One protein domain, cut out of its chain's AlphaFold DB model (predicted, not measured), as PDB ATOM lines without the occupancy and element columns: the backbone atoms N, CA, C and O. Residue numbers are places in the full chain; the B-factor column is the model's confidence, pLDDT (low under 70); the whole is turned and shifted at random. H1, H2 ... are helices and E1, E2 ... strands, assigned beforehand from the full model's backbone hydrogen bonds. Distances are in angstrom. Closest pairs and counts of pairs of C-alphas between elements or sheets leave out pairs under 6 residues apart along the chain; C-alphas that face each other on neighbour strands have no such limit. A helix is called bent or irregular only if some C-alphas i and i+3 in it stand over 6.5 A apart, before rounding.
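Overview. This is residues 16 to 138 of the 138 residues of an uncharacterized protein of Sphingomonas kyeonggiensis (UniProt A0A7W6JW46). Two long helices, H2 and H3, run side by side in opposite ways, and the shorter H1 crosses both to complete an up-and-down bundle, each helix running against the one before. A small antiparallel sheet, order E2, E1, E3, covers H1 and H3 on the side away from H2. The printed part has 123 residues, with three named helices followed by three named strands, a mixed class. It is compact, with a radius of gyration of the C-alphas of 14.6 A and spans of 45 by 32 by 20 A.

Along the chain. H1, residues 20 to 34, begins at C-alpha (26.643, -9.369, -42.019) and is 21.0 A long. H2, residues 41 to 64, measures 34.8 A and is only just irregular, with C-alphas 43 and 46 6.8 A apart. H3, residues 77 to 100, measures 34.7 A. E1 is residues 108 to 113, 14.9 A, E2 residues 119 to 121, 6.8 A, and E3 residues 129 to 137, 24.8 A, ending at C-alpha (41.100, -5.046, -26.359).

Arrangement. H1 and H2, a helical hairpin, touch at a steep tilt of 43 degrees; their closest C-alphas, Val 30 and Ala 51, are 5.0 A apart. H1, with residues 22 to 27 alone, touches H3, closest at C-alphas 23 and 87, 5.8 A. H2 and H3, also a hairpin, touch at a shallow tilt of 17 degrees, closest at C-alphas 41 and 99, 5.6 A. H1 is on the sheet over E1, height 9.3 A, making two layers, helix on sheet; H3 is over E3, height 8.8 A. E1 pairs with E2, a hairpin, by N 112 and O 120, 2.9 A, and with E3 by N 111 and O 134, 2.9 A, within hydrogen-bond range. Every O i to N i+4 pair is within range in H1 and H3, and 17 of 20 in H2.

Size, cuts and confidence. The C-alphas farthest apart, Ala 40 and Gly 72, are 45.6 A apart. The printed part has no cut. The link from H2 to H3 is long. Residues 122 to 129 have pLDDT under 70.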
ATOM      1  N   ASP A  16      26.422 -12.786 -48.921       81.75
ATOM      2  CA  ASP A  16      25.344 -11.800 -48.935       81.75
ATOM      3  C   ASP A  16      25.521 -10.768 -47.811       81.75
ATOM      4  O   ASP A  16      25.518 -11.079 -46.619       81.75
ATOM      5  N   LYS A  17      25.600  -9.490 -48.197       80.12
ATOM      6  CA  LYS A  17      25.747  -8.356 -47.274       80.12
ATOM      7  C   LYS A  17      24.636  -8.261 -46.227       80.12
ATOM      8  O   LYS A  17      24.838  -7.635 -45.194       80.12
ATOM      9  N   THR A  18      23.456  -8.822 -46.492       84.81
ATOM     10  CA  THR A  18      22.336  -8.801 -45.541       84.81
ATOM     11  C   THR A  18      22.566  -9.728 -44.348       84.81
ATOM     12  O   THR A  18      21.945  -9.538 -43.305       84.81
ATOM     13  N   GLN A  19      23.483 -10.691 -44.472       87.25
ATOM     14  CA  GLN A  19      23.860 -11.629 -43.414       87.25
ATOM     15  C   GLN A  19      24.796 -10.965 -42.396       87.25
ATOM     16  O   GLN A  19      24.723 -11.257 -41.201       87.25
ATOM     17  N   LEU A  20      25.632 -10.022 -42.851       83.00
ATOM     18  CA  LEU A  20      26.643  -9.369 -42.019       83.00
ATOM     19  C   LEU A  20      26.096  -8.735 -40.740       83.00
ATOM     20  O   LEU A  20      26.689  -8.989 -39.693       83.00
ATOM     21  N   PRO A  21      25.015  -7.931 -40.750       85.31
ATOM     22  CA  PRO A  21      24.521  -7.315 -39.524       85.31
ATOM     23  C   PRO A  21      24.113  -8.346 -38.470       85.31
ATOM     24  O   PRO A  21      24.312  -8.110 -37.283       85.31
ATOM     25  N   VAL A  22      23.592  -9.503 -38.894       89.38
ATOM     26  CA  VAL A  22      23.188 -10.571 -37.975       89.38
ATOM     27  C   VAL A  22      24.409 -11.258 -37.377       89.38
ATOM     28  O   VAL A  22      24.509 -11.355 -36.159       89.38
ATOM     29  N   VAL A  23      25.365 -11.672 -38.211       89.69
ATOM     30  CA  VAL A  23      26.596 -12.338 -37.747       89.69
ATOM     31  C   VAL A  23      27.440 -11.389 -36.885       89.69
ATOM     32  O   VAL A  23      27.995 -11.782 -35.863       89.69
ATOM     33  N   SER A  24      27.490 -10.108 -37.242       87.31
ATOM     34  CA  SER A  24      28.208  -9.100 -36.460       87.31
ATOM     35  C   SER A  24      27.511  -8.789 -35.136       87.31
ATOM     36  O   SER A  24      28.169  -8.632 -34.110       87.31
ATOM     37  N   GLY A  25      26.175  -8.713 -35.146       89.62
ATOM     38  CA  GLY A  25      25.372  -8.554 -33.936       89.62
ATOM     39  C   GLY A  25      25.531  -9.741 -32.989       89.62
ATOM     40  O   GLY A  25      25.664  -9.541 -31.783       89.62
ATOM     41  N   TYR A  26      25.609 -10.953 -33.538       93.00
ATOM     42  CA  TYR A  26      25.939 -12.164 -32.796       93.00
ATOM     43  C   TYR A  26      27.303 -12.050 -32.099       93.00
ATOM     44  O   TYR A  26      27.371 -12.135 -30.874       93.00
ATOM     45  N   ALA A  27      28.373 -11.769 -32.848       90.81
ATOM     46  CA  ALA A  27      29.718 -11.654 -32.284       90.81
ATOM     47  C   ALA A  27      29.822 -10.552 -31.213       90.81
ATOM     48  O   ALA A  27      30.451 -10.736 -30.167       90.81
ATOM     49  N   LYS A  28      29.154  -9.413 -31.440       89.62
ATOM     50  CA  LYS A  28      29.066  -8.328 -30.455       89.62
ATOM     51  C   LYS A  28      28.301  -8.746 -29.199       89.62
ATOM     52  O   LYS A  28      28.705  -8.388 -28.097       89.62
ATOM     53  N   CYS A  29      27.213  -9.502 -29.343       93.62
ATOM     54  CA  CYS A  29      26.476 -10.046 -28.206       93.62
ATOM     55  C   CYS A  29      27.379 -10.938 -27.345       93.62
ATOM     56  O   CYS A  29      27.445 -10.718 -26.136       93.62
ATOM     57  N   VAL A  30      28.113 -11.873 -27.964       93.38
ATOM     58  CA  VAL A  30      28.993 -12.819 -27.255       93.38
ATOM     59  C   VAL A  30      30.062 -12.076 -26.464       93.38
ATOM     60  O   VAL A  30      30.178 -12.261 -25.259       93.38
ATOM     61  N   THR A  31      30.796 -11.179 -27.117       89.62
ATOM     62  CA  THR A  31      31.862 -10.394 -26.473       89.62
ATOM     63  C   THR A  31      31.341  -9.464 -25.374       89.62
ATOM     64  O   THR A  31      31.998  -9.300 -24.349       89.62
ATOM     65  N   THR A  32      30.131  -8.915 -25.533       90.75
ATOM     66  CA  THR A  32      29.469  -8.117 -24.486       90.75
ATOM     67  C   THR A  32      29.052  -8.976 -23.288       90.75
ATOM     68  O   THR A  32      29.208  -8.538 -22.154       90.75
ATOM     69  N   HIS A  33      28.520 -10.183 -23.521       91.31
ATOM     70  CA  HIS A  33      28.164 -11.127 -22.451       91.31
ATOM     71  C   HIS A  33      29.394 -11.652 -21.712       91.31
ATOM     72  O   HIS A  33      29.356 -11.797 -20.494       91.31
ATOM     73  N   LEU A  34      30.471 -11.919 -22.449       89.06
ATOM     74  CA  LEU A  34      31.726 -12.414 -21.901       89.06
ATOM     75  C   LEU A  34      32.393 -11.377 -20.987       89.06
ATOM     76  O   LEU A  34      32.899 -11.728 -19.925       89.06
ATOM     77  N   GLY A  35      32.361 -10.096 -21.373       86.50
ATOM     78  CA  GLY A  35      32.911  -9.008 -20.568       86.50
ATOM     79  C   GLY A  35      34.429  -9.110 -20.411       86.50
ATOM     80  O   GLY A  35      35.158  -9.147 -21.402       86.50
ATOM     81  N   ALA A  36      34.907  -9.119 -19.165       86.50
ATOM     82  CA  ALA A  36      36.330  -9.245 -18.860       86.50
ATOM     83  C   ALA A  36      36.777 -10.710 -18.905       86.50
ATOM     84  O   ALA A  36      36.097 -11.587 -18.370       86.50
ATOM     85  N   LEU A  37      37.952 -10.966 -19.478       82.94
ATOM     86  CA  LEU A  37      38.516 -12.308 -19.489       82.94
ATOM     87  C   LEU A  37      39.136 -12.689 -18.148       82.94
ATOM     88  O   LEU A  37      39.827 -11.878 -17.529       82.94
ATOM     89  N   PRO A  38      38.967 -13.956 -17.740       84.94
ATOM     90  CA  PRO A  38      39.886 -14.609 -16.827       84.94
ATOM     91  C   PRO A  38      41.321 -14.604 -17.366       84.94
ATOM     92  O   PRO A  38      41.558 -14.823 -18.562       84.94
ATOM     93  N   ASP A  39      42.285 -14.434 -16.457       85.62
ATOM     94  CA  ASP A  39      43.700 -14.430 -16.818       85.62
ATOM     95  C   ASP A  39      44.123 -15.764 -17.456       85.62
ATOM     96  O   ASP A  39      44.770 -15.784 -18.510       85.62
ATOM     97  N   ALA A  40      43.702 -16.880 -16.853       86.06
ATOM     98  CA  ALA A  40      43.999 -18.226 -17.321       86.06
ATOM     99  C   ALA A  40      43.128 -18.606 -18.538       86.06
ATOM    100  O   ALA A  40      41.903 -18.517 -18.451       86.06
ATOM    101  N   PRO A  41      43.719 -19.070 -19.659       85.19
ATOM    102  CA  PRO A  41      42.963 -19.487 -20.843       85.19
ATOM    103  C   PRO A  41      41.916 -20.571 -20.568       85.19
ATOM    104  O   PRO A  41      40.804 -20.491 -21.085       85.19
ATOM    105  N   ASP A  42      42.233 -21.549 -19.720       86.75
ATOM    106  CA  ASP A  42      41.324 -22.660 -19.411       86.75
ATOM    107  C   ASP A  42      40.029 -22.193 -18.725       86.75
ATOM    108  O   ASP A  42      38.961 -22.756 -18.971       86.75
ATOM    109  N   ASP A  43      40.087 -21.092 -17.970       89.62
ATOM    110  CA  ASP A  43      38.929 -20.511 -17.283       89.62
ATOM    111  C   ASP A  43      37.993 -19.742 -18.236       89.62
ATOM    112  O   ASP A  43      36.889 -19.354 -17.852       89.62
ATOM    113  N   ARG A  44      38.399 -19.517 -19.494       89.31
ATOM    114  CA  ARG A  44      37.622 -18.751 -20.485       89.31
ATOM    115  C   ARG A  44      36.580 -19.595 -21.211       89.31
ATOM    116  O   ARG A  44      35.607 -19.043 -21.719       89.31
ATOM    117  N   GLN A  45      36.764 -20.915 -21.259       89.38
ATOM    118  CA  GLN A  45      35.966 -21.803 -22.112       89.38
ATOM    119  C   GLN A  45      34.487 -21.844 -21.712       89.38
ATOM    120  O   GLN A  45      33.621 -21.733 -22.576       89.38
ATOM    121  N   ILE A  46      34.193 -21.978 -20.413       90.81
ATOM    122  CA  ILE A  46      32.810 -22.045 -19.916       90.81
ATOM    123  C   ILE A  46      32.085 -20.702 -20.121       90.81
ATOM    124  O   ILE A  46      31.042 -20.709 -20.773       90.81
ATOM    125  N   PRO A  47      32.631 -19.545 -19.684       91.38
ATOM    126  CA  PRO A  47      32.000 -18.248 -19.938       91.38
ATOM    127  C   PRO A  47      31.761 -17.965 -21.424       91.38
ATOM    128  O   PRO A  47      30.707 -17.453 -21.799       91.38
ATOM    129  N   LEU A  48      32.725 -18.320 -22.279       92.94
ATOM    130  CA  LEU A  48      32.586 -18.176 -23.723       92.94
ATOM    131  C   LEU A  48      31.463 -19.066 -24.270       92.94
ATOM    132  O   LEU A  48      30.640 -18.593 -25.052       92.94
ATOM    133  N   HIS A  49      31.407 -20.333 -23.854       94.19
ATOM    134  CA  HIS A  49      30.355 -21.257 -24.270       94.19
ATOM    135  C   HIS A  49      28.964 -20.744 -23.881       94.19
ATOM    136  O   HIS A  49      28.072 -20.685 -24.731       94.19
ATOM    137  N   ASP A  50      28.794 -20.323 -22.627       95.06
ATOM    138  CA  ASP A  50      27.523 -19.809 -22.115       95.06
ATOM    139  C   ASP A  50      27.080 -18.548 -22.877       95.06
ATOM    140  O   ASP A  50      25.916 -18.431 -23.277       95.06
ATOM    141  N   ALA A  51      28.017 -17.634 -23.157       95.25
ATOM    142  CA  ALA A  51      27.766 -16.442 -23.962       95.25
ATOM    143  C   ALA A  51      27.334 -16.795 -25.399       95.25
ATOM    144  O   ALA A  51      26.328 -16.266 -25.885       95.25
ATOM    145  N   SER A  52      28.038 -17.717 -26.067       96.06
ATOM    146  CA  SER A  52      27.678 -18.198 -27.408       96.06
ATOM    147  C   SER A  52      26.283 -18.830 -27.437       96.06
ATOM    148  O   SER A  52      25.466 -18.493 -28.298       96.06
ATOM    149  N   VAL A  53      25.951 -19.693 -26.469       97.12
ATOM    150  CA  VAL A  53      24.626 -20.331 -26.373       97.12
ATOM    151  C   VAL A  53      23.517 -19.290 -26.202       97.12
ATOM    152  O   VAL A  53      22.522 -19.326 -26.938       97.12
ATOM    153  N   ALA A  54      23.690 -18.336 -25.284       96.88
ATOM    154  CA  ALA A  54      22.705 -17.285 -25.032       96.88
ATOM    155  C   ALA A  54      22.465 -16.417 -26.281       96.88
ATOM    156  O   ALA A  54      21.325 -16.247 -26.731       96.88
ATOM    157  N   CYS A  55      23.539 -15.923 -26.900       97.06
ATOM    158  CA  CYS A  55      23.467 -15.046 -28.068       97.06
ATOM    159  C   CYS A  55      22.941 -15.757 -29.320       97.06
ATOM    160  O   CYS A  55      22.229 -15.159 -30.142       97.06
ATOM    161  N   ARG A  56      23.219 -17.056 -29.456       97.00
ATOM    162  CA  ARG A  56      22.628 -17.883 -30.507       97.00
ATOM    163  C   ARG A  56      21.126 -18.002 -30.289       97.00
ATOM    164  O   ARG A  56      20.368 -17.713 -31.211       97.00
ATOM    165  N   GLY A  57      20.684 -18.318 -29.072       96.75
ATOM    166  CA  GLY A  57      19.260 -18.379 -28.720       96.75
ATOM    167  C   GLY A  57      18.501 -17.083 -29.028       96.75
ATOM    168  O   GLY A  57      17.390 -17.122 -29.568       96.75
ATOM    169  N   MET A  58      19.121 -15.925 -28.780       95.81
ATOM    170  CA  MET A  58      18.559 -14.620 -29.148       95.81
ATOM    171  C   MET A  58      18.429 -14.437 -30.666       95.81
ATOM    172  O   MET A  58      17.416 -13.917 -31.145       95.81
ATOM    173  N   SER A  59      19.435 -14.868 -31.426       94.88
ATOM    174  CA  SER A  59      19.452 -14.761 -32.890       94.88
ATOM    175  C   SER A  59      18.384 -15.662 -33.523       94.88
ATOM    176  O   SER A  59      17.630 -15.215 -34.388       94.88
ATOM    177  N   GLU A  60      18.244 -16.893 -33.021       96.31
ATOM    178  CA  GLU A  60      17.182 -17.833 -33.411       96.31
ATOM    179  C   GLU A  60      15.789 -17.279 -33.125       96.31
ATOM    180  O   GLU A  60      14.926 -17.279 -34.004       96.31
ATOM    181  N   THR A  61      15.577 -16.768 -31.912       96.38
ATOM    182  CA  THR A  61      14.300 -16.169 -31.510       96.38
ATOM    183  C   THR A  61      13.960 -14.974 -32.402       96.38
ATOM    184  O   THR A  61      12.848 -14.877 -32.918       96.38
ATOM    185  N   SER A  62      14.940 -14.108 -32.676       93.94
ATOM    186  CA  SER A  62      14.756 -12.936 -33.540       93.94
ATOM    187  C   SER A  62      14.358 -13.315 -34.968       93.94
ATOM    188  O   SER A  62      13.501 -12.659 -35.570       93.94
ATOM    189  N   TYR A  63      14.939 -14.385 -35.515       94.94
ATOM    190  CA  TYR A  63      14.527 -14.920 -36.807       94.94
ATOM    191  C   TYR A  63      13.110 -15.513 -36.753       94.94
ATOM    192  O   TYR A  63      12.269 -15.165 -37.587       94.94
ATOM    193  N   ALA A  64      12.817 -16.362 -35.762       94.94
ATOM    194  CA  ALA A  64      11.534 -17.054 -35.628       94.94
ATOM    195  C   ALA A  64      10.347 -16.088 -35.462       94.94
ATOM    196  O   ALA A  64       9.289 -16.278 -36.064       94.94
ATOM    197  N   GLU A  65      10.539 -15.009 -34.704       94.94
ATOM    198  CA  GLU A  65       9.537 -13.956 -34.501       94.94
ATOM    199  C   GLU A  65       9.399 -13.025 -35.720       94.94
ATOM    200  O   GLU A  65       8.453 -12.239 -35.823       94.94
ATOM    201  N   GLY A  66      10.309 -13.132 -36.693       91.56
ATOM    202  CA  GLY A  66      10.334 -12.289 -37.883       91.56
ATOM    203  C   GLY A  66      10.803 -10.863 -37.610       91.56
ATOM    204  O   GLY A  66      10.432  -9.961 -38.359       91.56
ATOM    205  N   LYS A  67      11.602 -10.658 -36.556       91.56
ATOM    206  CA  LYS A  67      12.260  -9.373 -36.264       91.56
ATOM    207  C   LYS A  67      13.358  -9.062 -37.286       91.56
ATOM    208  O   LYS A  67      13.649  -7.899 -37.544       91.56
ATOM    209  N   LEU A  68      13.937 -10.097 -37.900       88.44
ATOM    210  CA  LEU A  68      14.880  -9.959 -39.008       88.44
ATOM    211  C   LEU A  68      14.113  -9.786 -40.325       88.44
ATOM    212  O   LEU A  68      13.439 -10.711 -40.790       88.44
ATOM    213  N   THR A  69      14.216  -8.601 -40.930       86.56
ATOM    214  CA  THR A  69      13.514  -8.279 -42.179       86.56
ATOM    215  C   THR A  69      14.419  -7.589 -43.195       86.56
ATOM    216  O   THR A  69      15.344  -6.863 -42.834       86.56
ATOM    217  N   LEU A  70      14.119  -7.794 -44.479       78.62
ATOM    218  CA  LEU A  70      14.676  -7.047 -45.604       78.62
ATOM    219  C   LEU A  70      13.534  -6.327 -46.312       78.62
ATOM    220  O   LEU A  70      12.611  -6.971 -46.813       78.62
ATOM    221  N   ASN A  71      13.586  -4.995 -46.355       83.62
ATOM    222  CA  ASN A  71      12.540  -4.169 -46.969       83.62
ATOM    223  C   ASN A  71      11.127  -4.521 -46.453       83.62
ATOM    224  O   ASN A  71      10.178  -4.634 -47.228       83.62
ATOM    225  N   GLY A  72      11.002  -4.774 -45.143       84.88
ATOM    226  CA  GLY A  72       9.737  -5.123 -44.488       84.88
ATOM    227  C   GLY A  72       9.246  -6.557 -44.716       84.88
ATOM    228  O   GLY A  72       8.177  -6.915 -44.226       84.88
ATOM    229  N   LYS A  73      10.001  -7.403 -45.428       87.56
ATOM    230  CA  LYS A  73       9.679  -8.826 -45.619       87.56
ATOM    231  C   LYS A  73      10.572  -9.707 -44.757       87.56
ATOM    232  O   LYS A  73      11.755  -9.422 -44.585       87.56
ATOM    233  N   ARG A  74      10.011 -10.806 -44.246       90.75
ATOM    234  CA  ARG A  74      10.777 -11.838 -43.534       90.75
ATOM    235  C   ARG A  74      11.770 -12.510 -44.480       90.75
ATOM    236  O   ARG A  74      11.442 -12.766 -45.640       90.75
ATOM    237  N   PHE A  75      12.952 -12.833 -43.966       92.06
ATOM    238  CA  PHE A  75      13.911 -13.647 -44.705       92.06
ATOM    239  C   PHE A  75      13.410 -15.089 -44.877       92.06
ATOM    240  O   PHE A  75      12.724 -15.616 -43.996       92.06
ATOM    241  N   PRO A  76      13.740 -15.752 -45.998       92.56
ATOM    242  CA  PRO A  76      13.377 -17.145 -46.212       92.56
ATOM    243  C   PRO A  76      14.224 -18.092 -45.349       92.56
ATOM    244  O   PRO A  76      15.361 -17.800 -44.985       92.56
ATOM    245  N   LYS A  77      13.707 -19.303 -45.110       93.31
ATOM    246  CA  LYS A  77      14.399 -20.344 -44.326       93.31
ATOM    247  C   LYS A  77      15.769 -20.737 -44.884       93.31
ATOM    248  O   LYS A  77      16.666 -21.042 -44.106       93.31
ATOM    249  N   ALA A  78      15.929 -20.739 -46.209       93.06
ATOM    250  CA  ALA A  78      17.212 -21.036 -46.848       93.06
ATOM    251  C   ALA A  78      18.284 -20.006 -46.463       93.06
ATOM    252  O   ALA A  78      19.366 -20.388 -46.038       93.06
ATOM    253  N   TRP A  79      17.926 -18.719 -46.485       93.12
ATOM    254  CA  TRP A  79      18.808 -17.640 -46.047       93.12
ATOM    255  C   TRP A  79      19.192 -17.791 -44.570       93.12
ATOM    256  O   TRP A  79      20.360 -17.668 -44.218       93.12
ATOM    257  N   TRP A  80      18.239 -18.149 -43.700       94.81
ATOM    258  CA  TRP A  80      18.557 -18.393 -42.288       94.81
ATOM    259  C   TRP A  80      19.511 -19.568 -42.087       94.81
ATOM    260  O   TRP A  80      20.381 -19.522 -41.224       94.81
ATOM    261  N   LYS A  81      19.368 -20.625 -42.891       94.50
ATOM    262  CA  LYS A  81      20.284 -21.768 -42.846       94.50
ATOM    263  C   LYS A  81      21.720 -21.334 -43.150       94.50
ATOM    264  O   LYS A  81      22.626 -21.782 -42.459       94.50
ATOM    265  N   GLU A  82      21.914 -20.460 -44.133       92.56
ATOM    266  CA  GLU A  82      23.231 -19.896 -44.449       92.56
ATOM    267  C   GLU A  82      23.758 -19.036 -43.297       92.56
ATOM    268  O   GLU A  82      24.886 -19.233 -42.856       92.56
ATOM    269  N   VAL A  83      22.924 -18.160 -42.728       92.62
ATOM    270  CA  VAL A  83      23.305 -17.342 -41.563       92.62
ATOM    271  C   VAL A  83      23.716 -18.199 -40.368       92.62
ATOM    272  O   VAL A  83      24.715 -17.887 -39.730       92.62
ATOM    273  N   ARG A  84      23.009 -19.297 -40.080       94.81
ATOM    274  CA  ARG A  84      23.399 -20.245 -39.022       94.81
ATOM    275  C   ARG A  84      24.803 -20.794 -39.240       94.81
ATOM    276  O   ARG A  84      25.591 -20.797 -38.305       94.81
ATOM    277  N   THR A  85      25.130 -21.187 -40.470       92.31
ATOM    278  CA  THR A  85      26.484 -21.638 -40.813       92.31
ATOM    279  C   THR A  85      27.519 -20.534 -40.600       92.31
ATOM    280  O   THR A  85      28.606 -20.805 -40.102       92.31
ATOM    281  N   LEU A  86      27.194 -19.278 -40.914       91.38
ATOM    282  CA  LEU A  86      28.099 -18.156 -40.642       91.38
ATOM    283  C   LEU A  86      28.265 -17.884 -39.142       91.38
ATOM    284  O   LEU A  86      29.364 -17.548 -38.718       91.38
ATOM    285  N   ILE A  87      27.208 -18.054 -38.344       93.81
ATOM    286  CA  ILE A  87      27.273 -17.983 -36.876       93.81
ATOM    287  C   ILE A  87      28.163 -19.109 -36.329       93.81
ATOM    288  O   ILE A  87      29.012 -18.833 -35.491       93.81
ATOM    289  N   ASP A  88      28.039 -20.342 -36.840       93.38
ATOM    290  CA  ASP A  88      28.916 -21.464 -36.466       93.38
ATOM    291  C   ASP A  88      30.395 -21.151 -36.745       93.38
ATOM    292  O   ASP A  88      31.261 -21.408 -35.913       93.38
ATOM    293  N   LEU A  89      30.695 -20.569 -37.909       91.31
ATOM    294  CA  LEU A  89      32.063 -20.184 -38.264       91.31
ATOM    295  C   LEU A  89      32.566 -19.013 -37.410       91.31
ATOM    296  O   LEU A  89      33.715 -19.022 -36.972       91.31
ATOM    297  N   ALA A  90      31.712 -18.021 -37.149       90.12
ATOM    298  CA  ALA A  90      32.047 -16.901 -36.278       90.12
ATOM    299  C   ALA A  90      32.325 -17.365 -34.842       90.12
ATOM    300  O   ALA A  90      33.230 -16.830 -34.217       90.12
ATOM    301  N   ASP A  91      31.606 -18.375 -34.344       91.81
ATOM    302  CA  ASP A  91      31.861 -19.003 -33.042       91.81
ATOM    303  C   ASP A  91      33.260 -19.608 -32.952       91.81
ATOM    304  O   ASP A  91      33.973 -19.384 -31.976       91.81
ATOM    305  N   VAL A  92      33.671 -20.353 -33.981       91.44
ATOM    306  CA  VAL A  92      35.005 -20.962 -34.026       91.44
ATOM    307  C   VAL A  92      36.095 -19.888 -34.034       91.44
ATOM    308  O   VAL A  92      37.072 -19.995 -33.293       91.44
ATOM    309  N   GLU A  93      35.926 -18.836 -34.838       89.00
ATOM    310  CA  GLU A  93      36.884 -17.726 -34.893       89.00
ATOM    311  C   GLU A  93      36.917 -16.923 -33.587       89.00
ATOM    312  O   GLU A  93      37.998 -16.629 -33.084       89.00
ATOM    313  N   LEU A  94      35.759 -16.622 -32.991       89.56
ATOM    314  CA  LEU A  94      35.673 -15.960 -31.688       89.56
ATOM    315  C   LEU A  94      36.372 -16.770 -30.604       89.56
ATOM    316  O   LEU A  94      37.127 -16.202 -29.821       89.56
ATOM    317  N   ALA A  95      36.145 -18.084 -30.572       90.88
ATOM    318  CA  ALA A  95      36.790 -18.954 -29.604       90.88
ATOM    319  C   ALA A  95      38.307 -18.925 -29.747       90.88
ATOM    320  O   ALA A  95      39.007 -18.750 -28.756       90.88
ATOM    321  N   ARG A  96      38.814 -19.014 -30.978       89.94
ATOM    322  CA  ARG A  96      40.248 -18.893 -31.252       89.94
ATOM    323  C   ARG A  96      40.807 -17.570 -30.721       89.94
ATOM    324  O   ARG A  96      41.734 -17.579 -29.921       89.94
ATOM    325  N   GLU A  97      40.200 -16.445 -31.092       88.88
ATOM    326  CA  GLU A  97      40.691 -15.120 -30.690       88.88
ATOM    327  C   GLU A  97      40.593 -14.877 -29.174       88.88
ATOM    328  O   GLU A  97      41.498 -14.294 -28.587       88.88
ATOM    329  N   VAL A  98      39.525 -15.340 -28.517       88.69
ATOM    330  CA  VAL A  98      39.353 -15.220 -27.059       88.69
ATOM    331  C   VAL A  98      40.372 -16.067 -26.301       88.69
ATOM    332  O   VAL A  98      40.894 -15.630 -25.272       88.69
ATOM    333  N   MET A  99      40.667 -17.272 -26.785       89.38
ATOM    334  CA  MET A  99      41.649 -18.154 -26.154       89.38
ATOM    335  C   MET A  99      43.080 -17.634 -26.341       89.38
ATOM    336  O   MET A  99      43.879 -17.722 -25.409       89.38
ATOM    337  N   ASP A 100      43.371 -17.015 -27.486       88.25
ATOM    338  CA  ASP A 100      44.679 -16.423 -27.797       88.25
ATOM    339  C   ASP A 100      44.881 -15.025 -27.175       88.25
ATOM    340  O   ASP A 100      46.001 -14.508 -27.134       88.25
ATOM    341  N   ALA A 101      43.815 -14.388 -26.681       85.12
ATOM    342  CA  ALA A 101      43.885 -13.049 -26.109       85.12
ATOM    343  C   ALA A 101      44.735 -12.992 -24.816       85.12
ATOM    344  O   ALA A 101      44.816 -13.964 -24.055       85.12
ATOM    345  N   PRO A 102      45.336 -11.833 -24.494       82.56
ATOM    346  CA  PRO A 102      45.938 -11.604 -23.184       82.56
ATOM    347  C   PRO A 102      44.910 -11.747 -22.047       82.56
ATOM    348  O   PRO A 102      43.747 -11.381 -22.196       82.56
ATOM    349  N   GLY A 103      45.341 -12.249 -20.889       73.19
ATOM    350  CA  GLY A 103      44.467 -12.506 -19.734       73.19
ATOM    351  C   GLY A 103      43.831 -11.273 -19.086       73.19
ATOM    352  O   GLY A 103      42.813 -11.372 -18.416       73.19
ATOM    353  N   ASN A 104      44.371 -10.086 -19.352       74.88
ATOM    354  CA  ASN A 104      43.972  -8.835 -18.714       74.88
ATOM    355  C   ASN A 104      42.961  -8.009 -19.529       74.88
ATOM    356  O   ASN A 104      42.770  -6.822 -19.242       74.88
ATOM    357  N   VAL A 105      42.332  -8.593 -20.553       81.69
ATOM    358  CA  VAL A 105      41.370  -7.872 -21.392       81.69
ATOM    359  C   VAL A 105      40.072  -7.631 -20.622       81.69
ATOM    360  O   VAL A 105      39.391  -8.561 -20.199       81.69
ATOM    361  N   LYS A 106      39.738  -6.352 -20.421       78.25
ATOM    362  CA  LYS A 106      38.563  -5.901 -19.650       78.25
ATOM    363  C   LYS A 106      37.307  -5.735 -20.503       78.25
ATOM    364  O   LYS A 106      36.204  -5.786 -19.969       78.25
ATOM    365  N   ALA A 107      37.493  -5.472 -21.789       77.44
ATOM    366  CA  ALA A 107      36.438  -5.239 -22.755       77.44
ATOM    367  C   ALA A 107      36.959  -5.534 -24.161       77.44
ATOM    368  O   ALA A 107      38.164  -5.475 -24.424       77.44
ATOM    369  N   PHE A 108      36.025  -5.829 -25.055       78.19
ATOM    370  CA  PHE A 108      36.310  -6.266 -26.404       78.19
ATOM    371  C   PHE A 108      35.571  -5.430 -27.427       78.19
ATOM    372  O   PHE A 108      34.356  -5.256 -27.331       78.19
ATOM    373  N   ASP A 109      36.295  -5.035 -28.463       80.50
ATOM    374  CA  ASP A 109      35.700  -4.628 -29.721       80.50
ATOM    375  C   ASP A 109      35.793  -5.769 -30.730       80.50
ATOM    376  O   ASP A 109      36.829  -6.420 -30.895       80.50
ATOM    377  N   VAL A 110      34.691  -5.985 -31.445       80.06
ATOM    378  CA  VAL A 110      34.639  -6.906 -32.577       80.06
ATOM    379  C   VAL A 110      34.959  -6.130 -33.843       80.06
ATOM    380  O   VAL A 110      34.273  -5.162 -34.185       80.06
ATOM    381  N   LYS A 111      35.986  -6.582 -34.558       83.50
ATOM    382  CA  LYS A 111      36.341  -6.085 -35.886       83.50
ATOM    383  C   LYS A 111      36.353  -7.235 -36.879       83.50
ATOM    384  O   LYS A 111      36.660  -8.371 -36.526       83.50
ATOM    385  N   TRP A 112      36.030  -6.927 -38.125       83.88
ATOM    386  CA  TRP A 112      36.225  -7.846 -39.235       83.88
ATOM    387  C   TRP A 112      37.570  -7.551 -39.882       83.88
ATOM    388  O   TRP A 112      37.831  -6.416 -40.270       83.88
ATOM    389  N   GLU A 113      38.424  -8.559 -39.995       84.38
ATOM    390  CA  GLU A 113      39.649  -8.482 -40.788       84.38
ATOM    391  C   GLU A 113      39.336  -8.897 -42.225       84.38
ATOM    392  O   GLU A 113      38.904 -10.027 -42.469       84.38
ATOM    393  N   LEU A 114      39.521  -7.969 -43.160       82.12
ATOM    394  CA  LEU A 114      39.402  -8.200 -44.597       82.12
ATOM    395  C   LEU A 114      40.587  -9.037 -45.120       82.12
ATOM    396  O   LEU A 114      41.622  -9.112 -44.458       82.12
ATOM    397  N   PRO A 115      40.497  -9.627 -46.330       79.56
ATOM    398  CA  PRO A 115      41.589 -10.423 -46.902       79.56
ATOM    399  C   PRO A 115      42.932  -9.691 -47.048       79.56
ATOM    400  O   PRO A 115      43.976 -10.335 -47.098       79.56
ATOM    401  N   ASP A 116      42.914  -8.358 -47.135       80.62
ATOM    402  CA  ASP A 116      44.111  -7.511 -47.197       80.62
ATOM    403  C   ASP A 116      44.688  -7.161 -45.808       80.62
ATOM    404  O   ASP A 116      45.669  -6.426 -45.716       80.62
ATOM    405  N   GLY A 117      44.097  -7.695 -44.733       82.06
ATOM    406  CA  GLY A 117      44.469  -7.443 -43.340       82.06
ATOM    407  C   GLY A 117      43.809  -6.205 -42.724       82.06
ATOM    408  O   GLY A 117      44.027  -5.916 -41.547       82.06
ATOM    409  N   THR A 118      42.995  -5.462 -43.478       83.56
ATOM    410  CA  THR A 118      42.314  -4.268 -42.965       83.56
ATOM    411  C   THR A 118      41.278  -4.648 -41.915       83.56
ATOM    412  O   THR A 118      40.410  -5.481 -42.163       83.56
ATOM    413  N   LEU A 119      41.314  -3.981 -40.760       82.25
ATOM    414  CA  LEU A 119      40.287  -4.116 -39.730       82.25
ATOM    415  C   LEU A 119      39.170  -3.096 -39.955       82.25
ATOM    416  O   LEU A 119      39.413  -1.889 -39.919       82.25
ATOM    417  N   VAL A 120      37.942  -3.577 -40.119       79.69
ATOM    418  CA  VAL A 120      36.739  -2.745 -40.229       79.69
ATOM    419  C   VAL A 120      35.818  -2.983 -39.038       79.69
ATOM    420  O   VAL A 120      35.686  -4.110 -38.551       79.69
ATOM    421  N   ALA A 121      35.200  -1.917 -38.529       73.00
ATOM    422  CA  ALA A 121      34.257  -2.053 -37.430       73.00
ATOM    423  C   ALA A 121      32.990  -2.781 -37.896       73.00
ATOM    424  O   ALA A 121      32.617  -2.767 -39.074       73.00
ATOM    425  N   VAL A 122      32.294  -3.403 -36.948       65.62
ATOM    426  CA  VAL A 122      30.958  -3.953 -37.181       65.62
ATOM    427  C   VAL A 122      30.027  -2.848 -37.699       65.62
ATOM    428  O   VAL A 122      29.681  -1.929 -36.960       65.62
ATOM    429  N   GLY A 123      29.602  -2.960 -38.962       61.38
ATOM    430  CA  GLY A 123      28.698  -2.007 -39.623       61.38
ATOM    431  C   GLY A 123      29.337  -1.168 -40.735       61.38
ATOM    432  O   GLY A 123      28.601  -0.558 -41.511       61.38
ATOM    433  N   ASP A 124      30.666  -1.181 -40.860       57.56
ATOM    434  CA  ASP A 124      31.368  -0.528 -41.967       57.56
ATOM    435  C   ASP A 124      31.307  -1.359 -43.265       57.56
ATOM    436  O   ASP A 124      30.909  -2.525 -43.268       57.56
ATOM    437  N   ARG A 125      31.646  -0.719 -44.397       54.47
ATOM    438  CA  ARG A 125      31.561  -1.239 -45.780       54.47
ATOM    439  C   ARG A 125      31.789  -2.756 -45.894       54.47
ATOM    440  O   ARG A 125      32.873  -3.254 -45.615       54.47
ATOM    441  N   TYR A 126      30.798  -3.460 -46.446       61.53
ATOM    442  CA  TYR A 126      30.963  -4.847 -46.877       61.53
ATOM    443  C   TYR A 126      31.880  -4.942 -48.094       61.53
ATOM    444  O   TYR A 126      31.611  -4.321 -49.127       61.53
ATOM    445  N   VAL A 127      32.896  -5.791 -47.987       60.59
ATOM    446  CA  VAL A 127      33.674  -6.286 -49.120       60.59
ATOM    447  C   VAL A 127      33.419  -7.793 -49.214       60.59
ATOM    448  O   VAL A 127      33.664  -8.492 -48.231       60.59
ATOM    449  N   PRO A 128      32.903  -8.309 -50.345       63.22
ATOM    450  CA  PRO A 128      32.725  -9.746 -50.533       63.22
ATOM    451  C   PRO A 128      34.042 -10.504 -50.336       63.22
ATOM    452  O   PRO A 128      35.060 -10.124 -50.919       63.22
ATOM    453  N   GLY A 129      34.026 -11.574 -49.541       69.44
ATOM    454  CA  GLY A 129      35.217 -12.375 -49.265       69.44
ATOM    455  C   GLY A 129      35.166 -13.134 -47.939       69.44
ATOM    456  O   GLY A 129      34.161 -13.124 -47.226       69.44
ATOM    457  N   THR A 130      36.272 -13.806 -47.622       75.12
ATOM    458  CA  THR A 130      36.497 -14.442 -46.318       75.12
ATOM    459  C   THR A 130      37.019 -13.401 -45.339       75.12
ATOM    460  O   THR A 130      38.080 -12.827 -45.571       75.12
ATOM    461  N   ILE A 131      36.284 -13.166 -44.255       77.00
ATOM    462  CA  ILE A 131      36.637 -12.195 -43.213       77.00
ATOM    463  C   ILE A 131      36.898 -12.904 -41.889       77.00
ATOM    464  O   ILE A 131      36.157 -13.810 -41.527       77.00
ATOM    465  N   ARG A 132      37.922 -12.518 -41.128       81.00
ATOM    466  CA  ARG A 132      38.131 -13.090 -39.784       81.00
ATOM    467  C   ARG A 132      37.459 -12.222 -38.737       81.00
ATOM    468  O   ARG A 132      37.501 -10.998 -38.832       81.00
ATOM    469  N   VAL A 133      36.862 -12.854 -37.730       82.00
ATOM    470  CA  VAL A 133      36.512 -12.126 -36.512       82.00
ATOM    471  C   VAL A 133      37.820 -11.822 -35.802       82.00
ATOM    472  O   VAL A 133      38.618 -12.729 -35.595       82.00
ATOM    473  N   ARG A 134      38.050 -10.561 -35.449       81.50
ATOM    474  CA  ARG A 134      39.142 -10.154 -34.571       81.50
ATOM    475  C   ARG A 134      38.554  -9.511 -33.340       81.50
ATOM    476  O   ARG A 134      37.737  -8.592 -33.424       81.50
ATOM    477  N   VAL A 135      38.994 -10.021 -32.204       75.38
ATOM    478  CA  VAL A 135      38.649  -9.495 -30.899       75.38
ATOM    479  C   VAL A 135      39.817  -8.624 -30.460       75.38
ATOM    480  O   VAL A 135      40.935  -9.111 -30.303       75.38
ATOM    481  N   VAL A 136      39.586  -7.322 -30.321       77.06
ATOM    482  CA  VAL A 136      40.621  -6.379 -29.881       77.06
ATOM    483  C   VAL A 136      40.273  -5.852 -28.500       77.06
ATOM    484  O   VAL A 136      39.105  -5.592 -28.214       77.06
ATOM    485  N   ALA A 137      41.280  -5.715 -27.639       75.69
ATOM    486  CA  ALA A 137      41.100  -5.046 -26.359       75.69
ATOM    487  C   ALA A 137      40.644  -3.602 -26.615       75.69
ATOM    488  O   ALA A 137      41.267  -2.904 -27.422       75.69
ATOM    489  N   ALA A 138      39.543  -3.212 -25.972       70.50
ATOM    490  CA  ALA A 138      39.010  -1.853 -26.022       70.50
ATOM    491  C   ALA A 138      39.737  -0.916 -25.046       70.50
ATOM    492  O   ALA A 138      40.182  -1.399 -23.977       70.50
TER     493      ALA A 138